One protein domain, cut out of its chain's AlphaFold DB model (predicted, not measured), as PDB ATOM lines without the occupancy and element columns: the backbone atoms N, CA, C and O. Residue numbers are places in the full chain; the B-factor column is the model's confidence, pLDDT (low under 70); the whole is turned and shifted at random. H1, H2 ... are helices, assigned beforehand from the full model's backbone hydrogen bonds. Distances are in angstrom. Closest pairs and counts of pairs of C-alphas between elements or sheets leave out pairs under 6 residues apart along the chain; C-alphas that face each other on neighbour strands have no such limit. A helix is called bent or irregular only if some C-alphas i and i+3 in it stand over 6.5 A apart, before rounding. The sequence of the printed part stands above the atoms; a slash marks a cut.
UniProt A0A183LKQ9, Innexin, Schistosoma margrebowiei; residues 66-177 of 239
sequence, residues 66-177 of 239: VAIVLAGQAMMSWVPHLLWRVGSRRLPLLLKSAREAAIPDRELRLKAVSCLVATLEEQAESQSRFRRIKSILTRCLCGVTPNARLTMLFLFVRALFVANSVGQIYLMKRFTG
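What this domain is: This is residues 66 to 177 of the 239 residues of the protein "Innexin" of Schistosoma margrebowiei (UniProt A0A183LKQ9). The model is a flat, loosely joined T: the bent helix H1 and the long helix H5 run side by side in opposite directions as its stem, and H3 stands across one end of that stem as its crossbar. The short helix H2 packs on the first half of H3 as a hairpin, while H4, between H3 and H5, touches no helix. The printed part has 112 residues with five named helices, H1 to H5 in order along the chain, and no named strand; the class is all helix. It is only just extended, close to loose, with a radius of gyration of the C-alphas of 20.3 A and spans of 58 by 48 by 15 A.

Where its parts are: Find C-alpha 66 at (26.522, -19.623, 37.223), where H1, residues 66 to 87, begins. By its hydrogen bonds it was assigned as one helix, but it is bent: C-alphas 77 and 80 are 6.6 A apart. Its arms are H1a, residues 66 to 77, 16.4 A long, and H1b, residues 80 to 87, 10.3 A. Go on to H2, residues 91 to 100, 14.1 A long. From C-alpha 106 at (33.636, 33.122, 50.534), H3 runs 36.6 A to residue 131. H4, residues 136 to 141, covers 8.8 A. H5, residues 146 to 176, runs 45.3 A and ends at C-alpha 176, (26.926, -21.771, 28.145).

How they stand to each other: Look first at the arms of H1, whose lines stand at a shallow tilt of 32 degrees, only just short of steep. H1a touches H5 with residues 73 to 77 alone, closest at the C-alphas of Gln 73 and Gln 168, 6.7 A, at a shallow tilt of 11 degrees, opposite ways. H1b touches H5 at a shallow tilt of 24 degrees, opposite ways; its closest C-alphas are those of Pro 80 and Phe 161, 5.9 A. H2 and H3 form a helical hairpin and touch closest at the C-alphas of Ser 97 and Ala 112, 4.7 A; their tilt of 35.4 degrees is only just steep. H3 and H5 only just touch, with 3 pairs of C-alphas within 8 A, and are about perpendicular at 86 degrees; the closest C-alphas are those of Gln 127 and Pro 146, 6.1 A. The helix packing is part aligned, part crossed: of these 4 touching pairs, 2 are at a shallow tilt. H1b and H3 are apart, and so are H2 and H5. In H1a, H1b, H2, H3, H4 and H5, every O i to N i+4 pair is within hydrogen-bond range.

The domain as a whole: The two C-alphas farthest apart, those of Arg 106 and Gly 177, are 62.3 A from each other, while those of Val 66 and Gly 177, first and last printed, are 12.9 A apart. The printed part has no cut, and its four links are tight. Its mean pLDDT is 74.8; 52 residues are under 70, among them 88 to 104 and 126 to 147.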
ATOM      1  N   VAL A  66      27.042 -20.878  37.787       90.00
ATOM      2  CA  VAL A  66      26.522 -19.623  37.223       90.00
ATOM      3  C   VAL A  66      26.656 -18.455  38.199       90.00
ATOM      4  O   VAL A  66      27.159 -17.403  37.816       90.00
ATOM      5  N   ALA A  67      26.309 -18.645  39.475       90.25
ATOM      6  CA  ALA A  67      26.382 -17.588  40.482       90.25
ATOM      7  C   ALA A  67      27.825 -17.113  40.726       90.25
ATOM      8  O   ALA A  67      28.083 -15.913  40.807       90.25
ATOM      9  N   ILE A  68      28.777 -18.048  40.779       92.56
ATOM     10  CA  ILE A  68      30.201 -17.755  40.991       92.56
ATOM     11  C   ILE A  68      30.770 -17.007  39.783       92.56
ATOM     12  O   ILE A  68      31.470 -16.007  39.941       92.56
ATOM     13  N   VAL A  69      30.438 -17.455  38.570       92.88
ATOM     14  CA  VAL A  69      30.887 -16.804  37.335       92.88
ATOM     15  C   VAL A  69      30.302 -15.399  37.215       92.88
ATOM     16  O   VAL A  69      31.044 -14.471  36.896       92.88
ATOM     17  N   LEU A  70      29.016 -15.207  37.519       92.38
ATOM     18  CA  LEU A  70      28.376 -13.885  37.508       92.38
ATOM     19  C   LEU A  70      28.992 -12.939  38.548       92.38
ATOM     20  O   LEU A  70      29.256 -11.776  38.238       92.38
ATOM     21  N   ALA A  71      29.294 -13.430  39.754       94.25
ATOM     22  CA  ALA A  71      30.013 -12.651  40.762       94.25
ATOM     23  C   ALA A  71      31.413 -12.249  40.263       94.25
ATOM     24  O   ALA A  71      31.799 -11.081  40.352       94.25
ATOM     25  N   GLY A  72      32.138 -13.186  39.646       94.38
ATOM     26  CA  GLY A  72      33.429 -12.918  39.012       94.38
ATOM     27  C   GLY A  72      33.337 -11.878  37.891       94.38
ATOM     28  O   GLY A  72      34.170 -10.976  37.817       94.38
ATOM     29  N   GLN A  73      32.297 -11.933  37.057       93.88
ATOM     30  CA  GLN A  73      32.049 -10.935  36.012       93.88
ATOM     31  C   GLN A  73      31.781  -9.543  36.587       93.88
ATOM     32  O   GLN A  73      32.335  -8.563  36.085       93.88
ATOM     33  N   ALA A  74      30.990  -9.448  37.658       93.19
ATOM     34  CA  ALA A  74      30.742  -8.185  38.348       93.19
ATOM     35  C   ALA A  74      32.039  -7.595  38.928       93.19
ATOM     36  O   ALA A  74      32.309  -6.403  38.761       93.19
ATOM     37  N   MET A  75      32.886  -8.431  39.533       92.69
ATOM     38  CA  MET A  75      34.202  -8.010  40.023       92.69
ATOM     39  C   MET A  75      35.121  -7.559  38.880       92.69
ATOM     40  O   MET A  75      35.789  -6.531  38.995       92.69
ATOM     41  N   MET A  76      35.121  -8.268  37.749       91.06
ATOM     42  CA  MET A  76      35.925  -7.919  36.573       91.06
ATOM     43  C   MET A  76      35.495  -6.571  35.967       91.06
ATOM     44  O   MET A  76      36.350  -5.749  35.638       91.06
ATOM     45  N   SER A  77      34.188  -6.274  35.937       91.44
ATOM     46  CA  SER A  77      33.654  -4.947  35.570       91.44
ATOM     47  C   SER A  77      34.136  -3.815  36.467       91.44
ATOM     48  O   SER A  77      34.153  -2.658  36.046       91.44
ATOM     49  N   TRP A  78      34.523  -4.112  37.706       90.44
ATOM     50  CA  TRP A  78      34.987  -3.099  38.644       90.44
ATOM     51  C   TRP A  78      36.455  -2.706  38.418       90.44
ATOM     52  O   TRP A  78      36.856  -1.593  38.764       90.44
ATOM     53  N   VAL A  79      37.252  -3.565  37.772       88.50
ATOM     54  CA  VAL A  79      38.689  -3.336  37.540       88.50
ATOM     55  C   VAL A  79      38.958  -2.050  36.740       88.50
ATOM     56  O   VAL A  79      39.750  -1.229  37.212       88.50
ATOM     57  N   PRO A  80      38.287  -1.772  35.602       87.00
ATOM     58  CA  PRO A  80      38.488  -0.518  34.872       87.00
ATOM     59  C   PRO A  80      38.095   0.727  35.689       87.00
ATOM     60  O   PRO A  80      38.758   1.763  35.598       87.00
ATOM     61  N   HIS A  81      37.069   0.630  36.545       84.12
ATOM     62  CA  HIS A  81      36.684   1.710  37.462       84.12
ATOM     63  C   HIS A  81      37.744   1.968  38.538       84.12
ATOM     64  O   HIS A  81      38.030   3.126  38.859       84.12
ATOM     65  N   LEU A  82      38.335   0.909  39.094       85.75
ATOM     66  CA  LEU A  82      39.409   1.023  40.074       85.75
ATOM     67  C   LEU A  82      40.660   1.648  39.444       85.75
ATOM     68  O   LEU A  82      41.229   2.579  40.017       85.75
ATOM     69  N   LEU A  83      41.039   1.197  38.245       83.44
ATOM     70  CA  LEU A  83      42.162   1.754  37.486       83.44
ATOM     71  C   LEU A  83      41.953   3.237  37.171       83.44
ATOM     72  O   LEU A  83      42.873   4.031  37.370       83.44
ATOM     73  N   TRP A  84      40.739   3.631  36.773       81.31
ATOM     74  CA  TRP A  84      40.389   5.044  36.618       81.31
ATOM     75  C   TRP A  84      40.578   5.812  37.926       81.31
ATOM     76  O   TRP A  84      41.285   6.812  37.950       81.31
ATOM     77  N   ARG A  85      40.014   5.323  39.037       77.75
ATOM     78  CA  ARG A  85      40.074   5.992  40.346       77.75
ATOM     79  C   ARG A  85      41.508   6.154  40.864       77.75
ATOM     80  O   ARG A  85      41.826   7.187  41.451       77.75
ATOM     81  N   VAL A  86      42.368   5.150  40.677       80.19
ATOM     82  CA  VAL A  86      43.777   5.191  41.109       80.19
ATOM     83  C   VAL A  86      44.615   6.063  40.172       80.19
ATOM     84  O   VAL A  86      45.377   6.905  40.648       80.19
ATOM     85  N   GLY A  87      44.446   5.915  38.856       71.06
ATOM     86  CA  GLY A  87      45.194   6.677  37.855       71.06
ATOM     87  C   GLY A  87      44.805   8.155  37.810       71.06
ATOM     88  O   GLY A  87      45.653   9.020  37.600       71.06
ATOM     89  N   SER A  88      43.538   8.472  38.077       66.94
ATOM     90  CA  SER A  88      43.026   9.837  38.047       66.94
ATOM     91  C   SER A  88      43.094  10.539  39.399       66.94
ATOM     92  O   SER A  88      42.453  11.570  39.509       66.94
ATOM     93  N   ARG A  89      43.810  10.052  40.429       62.25
ATOM     94  CA  ARG A  89      43.786  10.611  41.810       62.25
ATOM     95  C   ARG A  89      43.889  12.145  41.908       62.25
ATOM     96  O   ARG A  89      43.323  12.723  42.828       62.25
ATOM     97  N   ARG A  90      44.550  12.811  40.953       60.12
ATOM     98  CA  ARG A  90      44.668  14.282  40.891       60.12
ATOM     99  C   ARG A  90      43.485  15.010  40.217       60.12
ATOM    100  O   ARG A  90      43.245  16.176  40.503       60.12
ATOM    101  N   LEU A  91      42.714  14.332  39.367       61.81
ATOM    102  CA  LEU A  91      41.604  14.896  38.589       61.81
ATOM    103  C   LEU A  91      40.313  15.193  39.392       61.81
ATOM    104  O   LEU A  91      39.751  16.270  39.208       61.81
ATOM    105  N   PRO A  92      39.820  14.318  40.296       60.19
ATOM    106  CA  PRO A  92      38.653  14.618  41.116       60.19
ATOM    107  C   PRO A  92      38.968  15.667  42.186       60.19
ATOM    108  O   PRO A  92      38.056  16.359  42.605       60.19
ATOM    109  N   LEU A  93      40.234  15.833  42.584       60.16
ATOM    110  CA  LEU A  93      40.672  16.918  43.468       60.16
ATOM    111  C   LEU A  93      40.544  18.277  42.760       60.16
ATOM    112  O   LEU A  93      39.944  19.197  43.304       60.16
ATOM    113  N   LEU A  94      40.979  18.356  41.496       58.25
ATOM    114  CA  LEU A  94      40.776  19.523  40.627       58.25
ATOM    115  C   LEU A  94      39.290  19.820  40.364       58.25
ATOM    116  O   LEU A  94      38.867  20.964  40.479       58.25
ATOM    117  N   LEU A  95      38.476  18.805  40.052       61.56
ATOM    118  CA  LEU A  95      37.032  18.963  39.805       61.56
ATOM    119  C   LEU A  95      36.239  19.321  41.067       61.56
ATOM    120  O   LEU A  95      35.283  20.090  40.988       61.56
ATOM    121  N   LYS A  96      36.620  18.777  42.228       62.97
ATOM    122  CA  LYS A  96      35.978  19.074  43.510       62.97
ATOM    123  C   LYS A  96      36.337  20.484  43.983       62.97
ATOM    124  O   LYS A  96      35.418  21.233  44.284       62.97
ATOM    125  N   SER A  97      37.608  20.892  43.894       58.78
ATOM    126  CA  SER A  97      38.009  22.287  44.135       58.78
ATOM    127  C   SER A  97      37.378  23.265  43.139       58.78
ATOM    128  O   SER A  97      36.947  24.340  43.542       58.78
ATOM    129  N   ALA A  98      37.257  22.913  41.854       61.44
ATOM    130  CA  ALA A  98      36.587  23.761  40.861       61.44
ATOM    131  C   ALA A  98      35.079  23.906  41.136       61.44
ATOM    132  O   ALA A  98      34.516  24.986  40.967       61.44
ATOM    133  N   ARG A  99      34.422  22.832  41.594       64.38
ATOM    134  CA  ARG A  99      33.008  22.843  41.991       64.38
ATOM    135  C   ARG A  99      32.785  23.598  43.303       64.38
ATOM    136  O   ARG A  99      31.819  24.343  43.397       64.38
ATOM    137  N   GLU A 100      33.671  23.448  44.283       63.94
ATOM    138  CA  GLU A 100      33.641  24.191  45.553       63.94
ATOM    139  C   GLU A 100      33.943  25.685  45.347       63.94
ATOM    140  O   GLU A 100      33.326  26.532  45.987       63.94
ATOM    141  N   ALA A 101      34.781  26.037  44.366       58.59
ATOM    142  CA  ALA A 101      34.995  27.421  43.937       58.59
ATOM    143  C   ALA A 101      33.760  28.068  43.270       58.59
ATOM    144  O   ALA A 101      33.708  29.298  43.154       58.59
ATOM    145  N   ALA A 102      32.771  27.268  42.850       63.56
ATOM    146  CA  ALA A 102      31.497  27.725  42.287       63.56
ATOM    147  C   ALA A 102      30.371  27.881  43.337       63.56
ATOM    148  O   ALA A 102      29.316  28.425  43.015       63.56
ATOM    149  N   ILE A 103      30.580  27.438  44.584       66.69
ATOM    150  CA  ILE A 103      29.649  27.623  45.716       66.69
ATOM    151  C   ILE A 103      29.774  29.075  46.220       66.69
ATOM    152  O   ILE A 103      30.883  29.599  46.209       66.69
ATOM    153  N   PRO A 104      28.699  29.760  46.661       61.94
ATOM    154  CA  PRO A 104      28.745  31.182  47.040       61.94
ATOM    155  C   PRO A 104      29.578  31.520  48.295       61.94
ATOM    156  O   PRO A 104      29.866  32.695  48.524       61.94
ATOM    157  N   ASP A 105      29.994  30.532  49.091       70.19
ATOM    158  CA  ASP A 105      30.599  30.738  50.413       70.19
ATOM    159  C   ASP A 105      32.075  31.201  50.352       70.19
ATOM    160  O   ASP A 105      32.940  30.518  49.800       70.19
ATOM    161  N   ARG A 106      32.394  32.392  50.882       69.69
ATOM    162  CA  ARG A 106      33.636  33.122  50.534       69.69
ATOM    163  C   ARG A 106      34.919  32.497  51.098       69.69
ATOM    164  O   ARG A 106      35.932  32.481  50.398       69.69
ATOM    165  N   GLU A 107      34.889  31.957  52.315       75.31
ATOM    166  CA  GLU A 107      36.074  31.332  52.930       75.31
ATOM    167  C   GLU A 107      36.412  29.968  52.320       75.31
ATOM    168  O   GLU A 107      37.585  29.652  52.097       75.31
ATOM    169  N   LEU A 108      35.389  29.165  52.013       66.88
ATOM    170  CA  LEU A 108      35.567  27.840  51.421       66.88
ATOM    171  C   LEU A 108      36.137  27.949  49.998       66.88
ATOM    172  O   LEU A 108      37.052  27.209  49.629       66.88
ATOM    173  N   ARG A 109      35.675  28.945  49.230       65.38
ATOM    174  CA  ARG A 109      36.197  29.261  47.894       65.38
ATOM    175  C   ARG A 109      37.677  29.623  47.906       65.38
ATOM    176  O   ARG A 109      38.409  29.129  47.060       65.38
ATOM    177  N   LEU A 110      38.133  30.456  48.845       69.62
ATOM    178  CA  LEU A 110      39.539  30.885  48.902       69.62
ATOM    179  C   LEU A 110      40.493  29.700  49.128       69.62
ATOM    180  O   LEU A 110      41.538  29.626  48.481       69.62
ATOM    181  N   LYS A 111      40.106  28.738  49.976       73.38
ATOM    182  CA  LYS A 111      40.875  27.503  50.220       73.38
ATOM    183  C   LYS A 111      40.836  26.537  49.028       73.38
ATOM    184  O   LYS A 111      41.855  25.943  48.682       73.38
ATOM    185  N   ALA A 112      39.684  26.400  48.371       66.62
ATOM    186  CA  ALA A 112      39.552  25.572  47.170       66.62
ATOM    187  C   ALA A 112      40.363  26.142  45.990       66.62
ATOM    188  O   ALA A 112      41.042  25.396  45.282       66.62
ATOM    189  N   VAL A 113      40.347  27.468  45.818       67.25
ATOM    190  CA  VAL A 113      41.091  28.187  44.776       67.25
ATOM    191  C   VAL A 113      42.599  28.121  45.015       67.25
ATOM    192  O   VAL A 113      43.325  27.860  44.063       67.25
ATOM    193  N   SER A 114      43.097  28.273  46.249       73.31
ATOM    194  CA  SER A 114      44.545  28.172  46.518       73.31
ATOM    195  C   SER A 114      45.102  26.775  46.219       73.31
ATOM    196  O   SER A 114      46.162  26.641  45.607       73.31
ATOM    197  N   CYS A 115      44.345  25.725  46.549       69.19
ATOM    198  CA  CYS A 115      44.678  24.347  46.186       69.19
ATOM    199  C   CYS A 115      44.632  24.119  44.659       69.19
ATOM    200  O   CYS A 115      45.502  23.452  44.089       69.19
ATOM    201  N   LEU A 116      43.651  24.709  43.969       68.44
ATOM    202  CA  LEU A 116      43.537  24.645  42.510       68.44
ATOM    203  C   LEU A 116      44.713  25.349  41.813       68.44
ATOM    204  O   LEU A 116      45.273  24.817  40.860       68.44
ATOM    205  N   VAL A 117      45.130  26.514  42.310       68.12
ATOM    206  CA  VAL A 117      46.270  27.267  41.768       68.12
ATOM    207  C   VAL A 117      47.571  26.480  41.930       68.12
ATOM    208  O   VAL A 117      48.284  26.311  40.945       68.12
ATOM    209  N   ALA A 118      47.828  25.898  43.106       73.88
ATOM    210  CA  ALA A 118      49.028  25.089  43.343       73.88
ATOM    211  C   ALA A 118      49.104  23.862  42.413       73.88
ATOM    212  O   ALA A 118      50.159  23.527  41.873       73.88
ATOM    213  N   THR A 119      47.967  23.199  42.176       69.00
ATOM    214  CA  THR A 119      47.912  22.051  41.256       69.00
ATOM    215  C   THR A 119      48.075  22.463  39.791       69.00
ATOM    216  O   THR A 119      48.726  21.741  39.034       69.00
ATOM    217  N   LEU A 120      47.537  23.615  39.380       66.81
ATOM    218  CA  LEU A 120      47.714  24.163  38.032       66.81
ATOM    219  C   LEU A 120      49.143  24.661  37.778       66.81
ATOM    220  O   LEU A 120      49.656  24.441  36.682       66.81
ATOM    221  N   GLU A 121      49.806  25.261  38.767       73.12
ATOM    222  CA  GLU A 121      51.223  25.638  38.679       73.12
ATOM    223  C   GLU A 121      52.114  24.416  38.462       73.12
ATOM    224  O   GLU A 121      52.937  24.412  37.547       73.12
ATOM    225  N   GLU A 122      51.900  23.333  39.214       71.31
ATOM    226  CA  GLU A 122      52.663  22.090  39.049       71.31
ATOM    227  C   GLU A 122      52.448  21.474  37.647       71.31
ATOM    228  O   GLU A 122      53.382  20.946  37.031       71.31
ATOM    229  N   GLN A 123      51.233  21.582  37.084       65.25
ATOM    230  CA  GLN A 123      50.954  21.179  35.695       65.25
ATOM    231  C   GLN A 123      51.630  22.101  34.667       65.25
ATOM    232  O   GLN A 123      52.205  21.617  33.685       65.25
ATOM    233  N   ALA A 124      51.590  23.419  34.880       65.25
ATOM    234  CA  ALA A 124      52.182  24.412  33.985       65.25
ATOM    235  C   ALA A 124      53.716  24.306  33.964       65.25
ATOM    236  O   ALA A 124      54.335  24.395  32.898       65.25
ATOM    237  N   GLU A 125      54.333  24.038  35.115       72.56
ATOM    238  CA  GLU A 125      55.772  23.837  35.249       72.56
ATOM    239  C   GLU A 125      56.224  22.510  34.611       72.56
ATOM    240  O   GLU A 125      57.245  22.451  33.921       72.56
ATOM    241  N   SER A 126      55.421  21.448  34.735       64.38
ATOM    242  CA  SER A 126      55.634  20.197  33.994       64.38
ATOM    243  C   SER A 126      55.560  20.418  32.473       64.38
ATOM    244  O   SER A 126      56.403  19.921  31.719       64.38
ATOM    245  N   GLN A 127      54.606  21.231  32.005       65.19
ATOM    246  CA  GLN A 127      54.450  21.573  30.588       65.19
ATOM    247  C   GLN A 127      55.581  22.481  30.070       65.19
ATOM    248  O   GLN A 127      55.980  22.366  28.905       65.19
ATOM    249  N   SER A 128      56.119  23.371  30.906       65.62
ATOM    250  CA  SER A 128      57.243  24.249  30.554       65.62
ATOM    251  C   SER A 128      58.570  23.483  30.489       65.62
ATOM    252  O   SER A 128      59.348  23.693  29.554       65.62
ATOM    253  N   ARG A 129      58.800  22.524  31.402       65.81
ATOM    254  CA  ARG A 129      59.935  21.584  31.345       65.81
ATOM    255  C   ARG A 129      59.889  20.720  30.088       65.81
ATOM    256  O   ARG A 129      60.905  20.574  29.415       65.81
ATOM    257  N   PHE A 130      58.704  20.241  29.710       62.41
ATOM    258  CA  PHE A 130      58.519  19.477  28.476       62.41
ATOM    259  C   PHE A 130      58.808  20.298  27.206       62.41
ATOM    260  O   PHE A 130      59.437  19.805  26.272       62.41
ATOM    261  N   ARG A 131      58.412  21.579  27.171       62.09
ATOM    262  CA  ARG A 131      58.708  22.489  26.046       62.09
ATOM    263  C   ARG A 131      60.196  22.804  25.871       62.09
ATOM    264  O   ARG A 131      60.596  23.150  24.764       62.09
ATOM    265  N   ARG A 132      61.009  22.669  26.924       64.38
ATOM    266  CA  ARG A 132      62.466  22.892  26.883       64.38
ATOM    267  C   ARG A 132      63.249  21.746  26.221       64.38
ATOM    268  O   ARG A 132      64.413  21.937  25.879       64.38
ATOM    269  N   ILE A 133      62.631  20.582  26.006       64.44
ATOM    270  CA  ILE A 133      63.261  19.424  25.352       64.44
ATOM    271  C   ILE A 133      63.280  19.648  23.826       64.44
ATOM    272  O   ILE A 133      62.237  19.632  23.176       64.44
ATOM    273  N   LYS A 134      64.474  19.868  23.251       57.12
ATOM    274  CA  LYS A 134      64.687  20.225  21.827       57.12
ATOM    275  C   LYS A 134      64.692  19.045  20.834       57.12
ATOM    276  O   LYS A 134      64.519  19.270  19.642       57.12
ATOM    277  N   SER A 135      64.903  17.807  21.284       61.97
ATOM    278  CA  SER A 135      65.083  16.635  20.404       61.97
ATOM    279  C   SER A 135      63.751  16.018  19.951       61.97
ATOM    280  O   SER A 135      62.950  15.596  20.784       61.97
ATOM    281  N   ILE A 136      63.537  15.910  18.631       58.94
ATOM    282  CA  ILE A 136      62.347  15.302  17.997       58.94
ATOM    283  C   ILE A 136      62.227  13.807  18.339       58.94
ATOM    284  O   ILE A 136      61.133  13.332  18.641       58.94
ATOM    285  N   LEU A 137      63.347  13.077  18.370       53.31
ATOM    286  CA  LEU A 137      63.377  11.638  18.655       53.31
ATOM    287  C   LEU A 137      62.975  11.344  20.112       53.31
ATOM    288  O   LEU A 137      62.174  10.454  20.386       53.31
ATOM    289  N   THR A 138      63.451  12.165  21.051       56.34
ATOM    290  CA  THR A 138      63.109  12.067  22.481       56.34
ATOM    291  C   THR A 138      61.681  12.558  22.757       56.34
ATOM    292  O   THR A 138      61.022  12.081  23.681       56.34
ATOM    293  N   ARG A 139      61.166  13.464  21.916       57.47
ATOM    294  CA  ARG A 139      59.770  13.925  21.927       57.47
ATOM    295  C   ARG A 139      58.793  12.870  21.399       57.47
ATOM    296  O   ARG A 139      57.655  12.840  21.845       57.47
ATOM    297  N   CYS A 140      59.226  11.998  20.491       54.44
ATOM    298  CA  CYS A 140      58.388  10.933  19.941       54.44
ATOM    299  C   CYS A 140      58.383   9.671  20.821       54.44
ATOM    300  O   CYS A 140      57.324   9.085  21.017       54.44
ATOM    301  N   LEU A 141      59.532   9.280  21.400       52.97
ATOM    302  CA  LEU A 141      59.620   8.101  22.279       52.97
ATOM    303  C   LEU A 141      59.111   8.343  23.712       52.97
ATOM    304  O   LEU A 141      58.524   7.442  24.300       52.97
ATOM    305  N   CYS A 142      59.309   9.540  24.280       51.78
ATOM    306  CA  CYS A 142      58.943   9.847  25.675       51.78
ATOM    307  C   CYS A 142      58.095  11.122  25.829       51.78
ATOM    308  O   CYS A 142      57.813  11.546  26.951       51.78
ATOM    309  N   GLY A 143      57.707  11.775  24.729       52.19
ATOM    310  CA  GLY A 143      57.178  13.134  24.764       52.19
ATOM    311  C   GLY A 143      55.677  13.261  24.607       52.19
ATOM    312  O   GLY A 143      55.169  13.978  23.745       52.19
ATOM    313  N   VAL A 144      54.955  12.632  25.519       58.34
ATOM    314  CA  VAL A 144      53.542  12.936  25.695       58.34
ATOM    315  C   VAL A 144      53.451  14.199  26.554       58.34
ATOM    316  O   VAL A 144      53.960  14.224  27.675       58.34
ATOM    317  N   THR A 145      52.828  15.268  26.038       61.91
ATOM    318  CA  THR A 145      52.559  16.465  26.858       61.91
ATOM    319  C   THR A 145      51.822  16.039  28.135       61.91
ATOM    320  O   THR A 145      51.032  15.095  28.087       61.91
ATOM    321  N   PRO A 146      52.030  16.695  29.289       64.56
ATOM    322  CA  PRO A 146      51.346  16.312  30.530       64.56
ATOM    323  C   PRO A 146      49.814  16.233  30.365       64.56
ATOM    324  O   PRO A 146      49.190  15.322  30.907       64.56
ATOM    325  N   ASN A 147      49.241  17.089  29.508       64.38
ATOM    326  CA  ASN A 147      47.831  17.040  29.107       64.38
ATOM    327  C   ASN A 147      47.507  15.806  28.247       64.38
ATOM    328  O   ASN A 147      46.551  15.093  28.540       64.38
ATOM    329  N   ALA A 148      48.330  15.487  27.243       70.94
ATOM    330  CA  ALA A 148      48.157  14.273  26.446       70.94
ATOM    331  C   ALA A 148      48.346  12.989  27.275       70.94
ATOM    332  O   ALA A 148      47.730  11.981  26.956       70.94
ATOM    333  N   ARG A 149      49.118  13.004  28.372       72.31
ATOM    334  CA  ARG A 149      49.275  11.845  29.269       72.31
ATOM    335  C   ARG A 149      47.965  11.531  29.987       72.31
ATOM    336  O   ARG A 149      47.599  10.365  30.107       72.31
ATOM    337  N   LEU A 150      47.245  12.565  30.422       72.25
ATOM    338  CA  LEU A 150      45.923  12.421  31.026       72.25
ATOM    339  C   LEU A 150      44.881  11.959  29.996       72.25
ATOM    340  O   LEU A 150      44.104  11.049  30.280       72.25
ATOM    341  N   THR A 151      44.893  12.535  28.790       75.81
ATOM    342  CA  THR A 151      44.006  12.118  27.692       75.81
ATOM    343  C   THR A 151      44.275  10.673  27.263       75.81
ATOM    344  O   THR A 151      43.333   9.902  27.104       75.81
ATOM    345  N   MET A 152      45.540  10.264  27.151       77.31
ATOM    346  CA  MET A 152      45.933   8.884  26.840       77.31
ATOM    347  C   MET A 152      45.511   7.911  27.939       77.31
ATOM    348  O   MET A 152      45.006   6.838  27.629       77.31
ATOM    349  N   LEU A 153      45.643   8.290  29.215       79.88
ATOM    350  CA  LEU A 153      45.145   7.487  30.334       79.88
ATOM    351  C   LEU A 153      43.618   7.319  30.275       79.88
ATOM    352  O   LEU A 153      43.114   6.220  30.492       79.88
ATOM    353  N   PHE A 154      42.876   8.383  29.949       81.31
ATOM    354  CA  PHE A 154      41.426   8.313  29.755       81.31
ATOM    355  C   PHE A 154      41.048   7.382  28.601       81.31
ATOM    356  O   PHE A 154      40.219   6.494  28.789       81.31
ATOM    357  N   LEU A 155      41.677   7.538  27.432       86.19
ATOM    358  CA  LEU A 155      41.434   6.672  26.277       86.19
ATOM    359  C   LEU A 155      41.793   5.212  26.578       86.19
ATOM    360  O   LEU A 155      41.023   4.319  26.240       86.19
ATOM    361  N   PHE A 156      42.902   4.969  27.276       86.12
ATOM    362  CA  PHE A 156      43.325   3.634  27.695       86.12
ATOM    363  C   PHE A 156      42.309   2.974  28.632       86.12
ATOM    364  O   PHE A 156      41.893   1.841  28.404       86.12
ATOM    365  N   VAL A 157      41.843   3.696  29.653       86.94
ATOM    366  CA  VAL A 157      40.802   3.198  30.561       86.94
ATOM    367  C   VAL A 157      39.503   2.924  29.803       86.94
ATOM    368  O   VAL A 157      38.877   1.889  30.022       86.94
ATOM    369  N   ARG A 158      39.098   3.802  28.877       88.50
ATOM    370  CA  ARG A 158      37.916   3.573  28.029       88.50
ATOM    371  C   ARG A 158      38.078   2.347  27.133       88.50
ATOM    372  O   ARG A 158      37.137   1.567  27.021       88.50
ATOM    373  N   ALA A 159      39.260   2.130  26.564       92.12
ATOM    374  CA  ALA A 159      39.561   0.923  25.801       92.12
ATOM    375  C   ALA A 159      39.479  -0.337  26.680       92.12
ATOM    376  O   ALA A 159      38.891  -1.329  26.259       92.12
ATOM    377  N   LEU A 160      39.970  -0.283  27.924       91.50
ATOM    378  CA  LEU A 160      39.827  -1.375  28.895       91.50
ATOM    379  C   LEU A 160      38.364  -1.670  29.246       91.50
ATOM    380  O   LEU A 160      38.014  -2.836  29.395       91.50
ATOM    381  N   PHE A 161      37.498  -0.655  29.341       92.69
ATOM    382  CA  PHE A 161      36.054  -0.872  29.506       92.69
ATOM    383  C   PHE A 161      35.468  -1.657  28.335       92.69
ATOM    384  O   PHE A 161      34.783  -2.653  28.555       92.69
ATOM    385  N   VAL A 162      35.768  -1.239  27.104       94.31
ATOM    386  CA  VAL A 162      35.286  -1.920  25.893       94.31
ATOM    387  C   VAL A 162      35.818  -3.353  25.837       94.31
ATOM    388  O   VAL A 162      35.043  -4.285  25.632       94.31
ATOM    389  N   ALA A 163      37.114  -3.551  26.092       94.38
ATOM    390  CA  ALA A 163      37.731  -4.873  26.124       94.38
ATOM    391  C   ALA A 163      37.112  -5.777  27.202       94.38
ATOM    392  O   ALA A 163      36.815  -6.938  26.928       94.38
ATOM    393  N   ASN A 164      36.849  -5.243  28.398       94.25
ATOM    394  CA  ASN A 164      36.172  -5.969  29.469       94.25
ATOM    395  C   ASN A 164      34.744  -6.371  29.067       94.25
ATOM    396  O   ASN A 164      34.365  -7.526  29.251       94.25
ATOM    397  N   SER A 165      33.967  -5.466  28.465       92.44
ATOM    398  CA  SER A 165      32.615  -5.778  27.984       92.44
ATOM    399  C   SER A 165      32.618  -6.863  26.902       92.44
ATOM    400  O   SER A 165      31.821  -7.799  26.970       92.44
ATOM    401  N   VAL A 166      33.546  -6.802  25.939       93.12
ATOM    402  CA  VAL A 166      33.710  -7.855  24.918       93.12
ATOM    403  C   VAL A 166      34.124  -9.184  25.561       93.12
ATOM    404  O   VAL A 166      33.562 -10.233  25.238       93.12
ATOM    405  N   GLY A 167      35.053  -9.146  26.519       92.81
ATOM    406  CA  GLY A 167      35.493 -10.315  27.278       92.81
ATOM    407  C   GLY A 167      34.355 -10.984  28.053       92.81
ATOM    408  O   GLY A 167      34.252 -12.208  28.048       92.81
ATOM    409  N   GLN A 168      33.448 -10.208  28.651       93.06
ATOM    410  CA  GLN A 168      32.279 -10.737  29.367       93.06
ATOM    411  C   GLN A 168      31.303 -11.471  28.449       93.06
ATOM    412  O   GLN A 168      30.828 -12.553  28.802       93.06
ATOM    413  N   ILE A 169      31.058 -10.931  27.252       91.44
ATOM    414  CA  ILE A 169      30.219 -11.585  26.239       91.44
ATOM    415  C   ILE A 169      30.860 -12.906  25.796       91.44
ATOM    416  O   ILE A 169      30.178 -13.931  25.712       91.44
ATOM    417  N   TYR A 170      32.174 -12.916  25.560       91.88
ATOM    418  CA  TYR A 170      32.894 -14.133  25.179       91.88
ATOM    419  C   TYR A 170      32.917 -15.181  26.301       91.88
ATOM    420  O   TYR A 170      32.740 -16.373  26.040       91.88
ATOM    421  N   LEU A 171      33.071 -14.744  27.554       92.25
ATOM    422  CA  LEU A 171      33.019 -15.621  28.718       92.25
ATOM    423  C   LEU A 171      31.651 -16.304  28.828       92.25
ATOM    424  O   LEU A 171      31.606 -17.521  28.987       92.25
ATOM    425  N   MET A 172      30.548 -15.562  28.661       89.94
ATOM    426  CA  MET A 172      29.200 -16.153  28.647       89.94
ATOM    427  C   MET A 172      29.000 -17.124  27.486       89.94
ATOM    428  O   MET A 172      28.511 -18.233  27.698       89.94
ATOM    429  N   LYS A 173      29.462 -16.770  26.280       89.88
ATOM    430  CA  LYS A 173      29.435 -17.681  25.126       89.88
ATOM    431  C   LYS A 173      30.104 -19.017  25.463       89.88
ATOM    432  O   LYS A 173      29.525 -20.079  25.225       89.88
ATOM    433  N   ARG A 174      31.323 -18.967  26.012       88.81
ATOM    434  CA  ARG A 174      32.118 -20.159  26.336       88.81
ATOM    435  C   ARG A 174      31.524 -20.965  27.487       88.81
ATOM    436  O   ARG A 174      31.619 -22.192  27.449       88.81
ATOM    437  N   PHE A 175      30.946 -20.285  28.478       88.88
ATOM    438  CA  PHE A 175      30.346 -20.889  29.664       88.88
ATOM    439  C   PHE A 175      29.077 -21.679  29.335       88.88
ATOM    440  O   PHE A 175      28.941 -22.826  29.750       88.88
ATOM    441  N   THR A 176      28.177 -21.105  28.537       84.81
ATOM    442  CA  THR A 176      26.926 -21.771  28.145       84.81
ATOM    443  C   THR A 176      27.110 -22.731  26.958       84.81
ATOM    444  O   THR A 176      26.273 -23.599  26.715       84.81
ATOM    445  N   GLY A 177      28.219 -22.617  26.219       81.69
ATOM    446  CA  GLY A 177      28.520 -23.488  25.079       81.69
ATOM    447  C   GLY A 177      27.695 -23.164  23.831       81.69
ATOM    448  O   GLY A 177      27.338 -24.071  23.084       81.69
TER     449      GLY A 177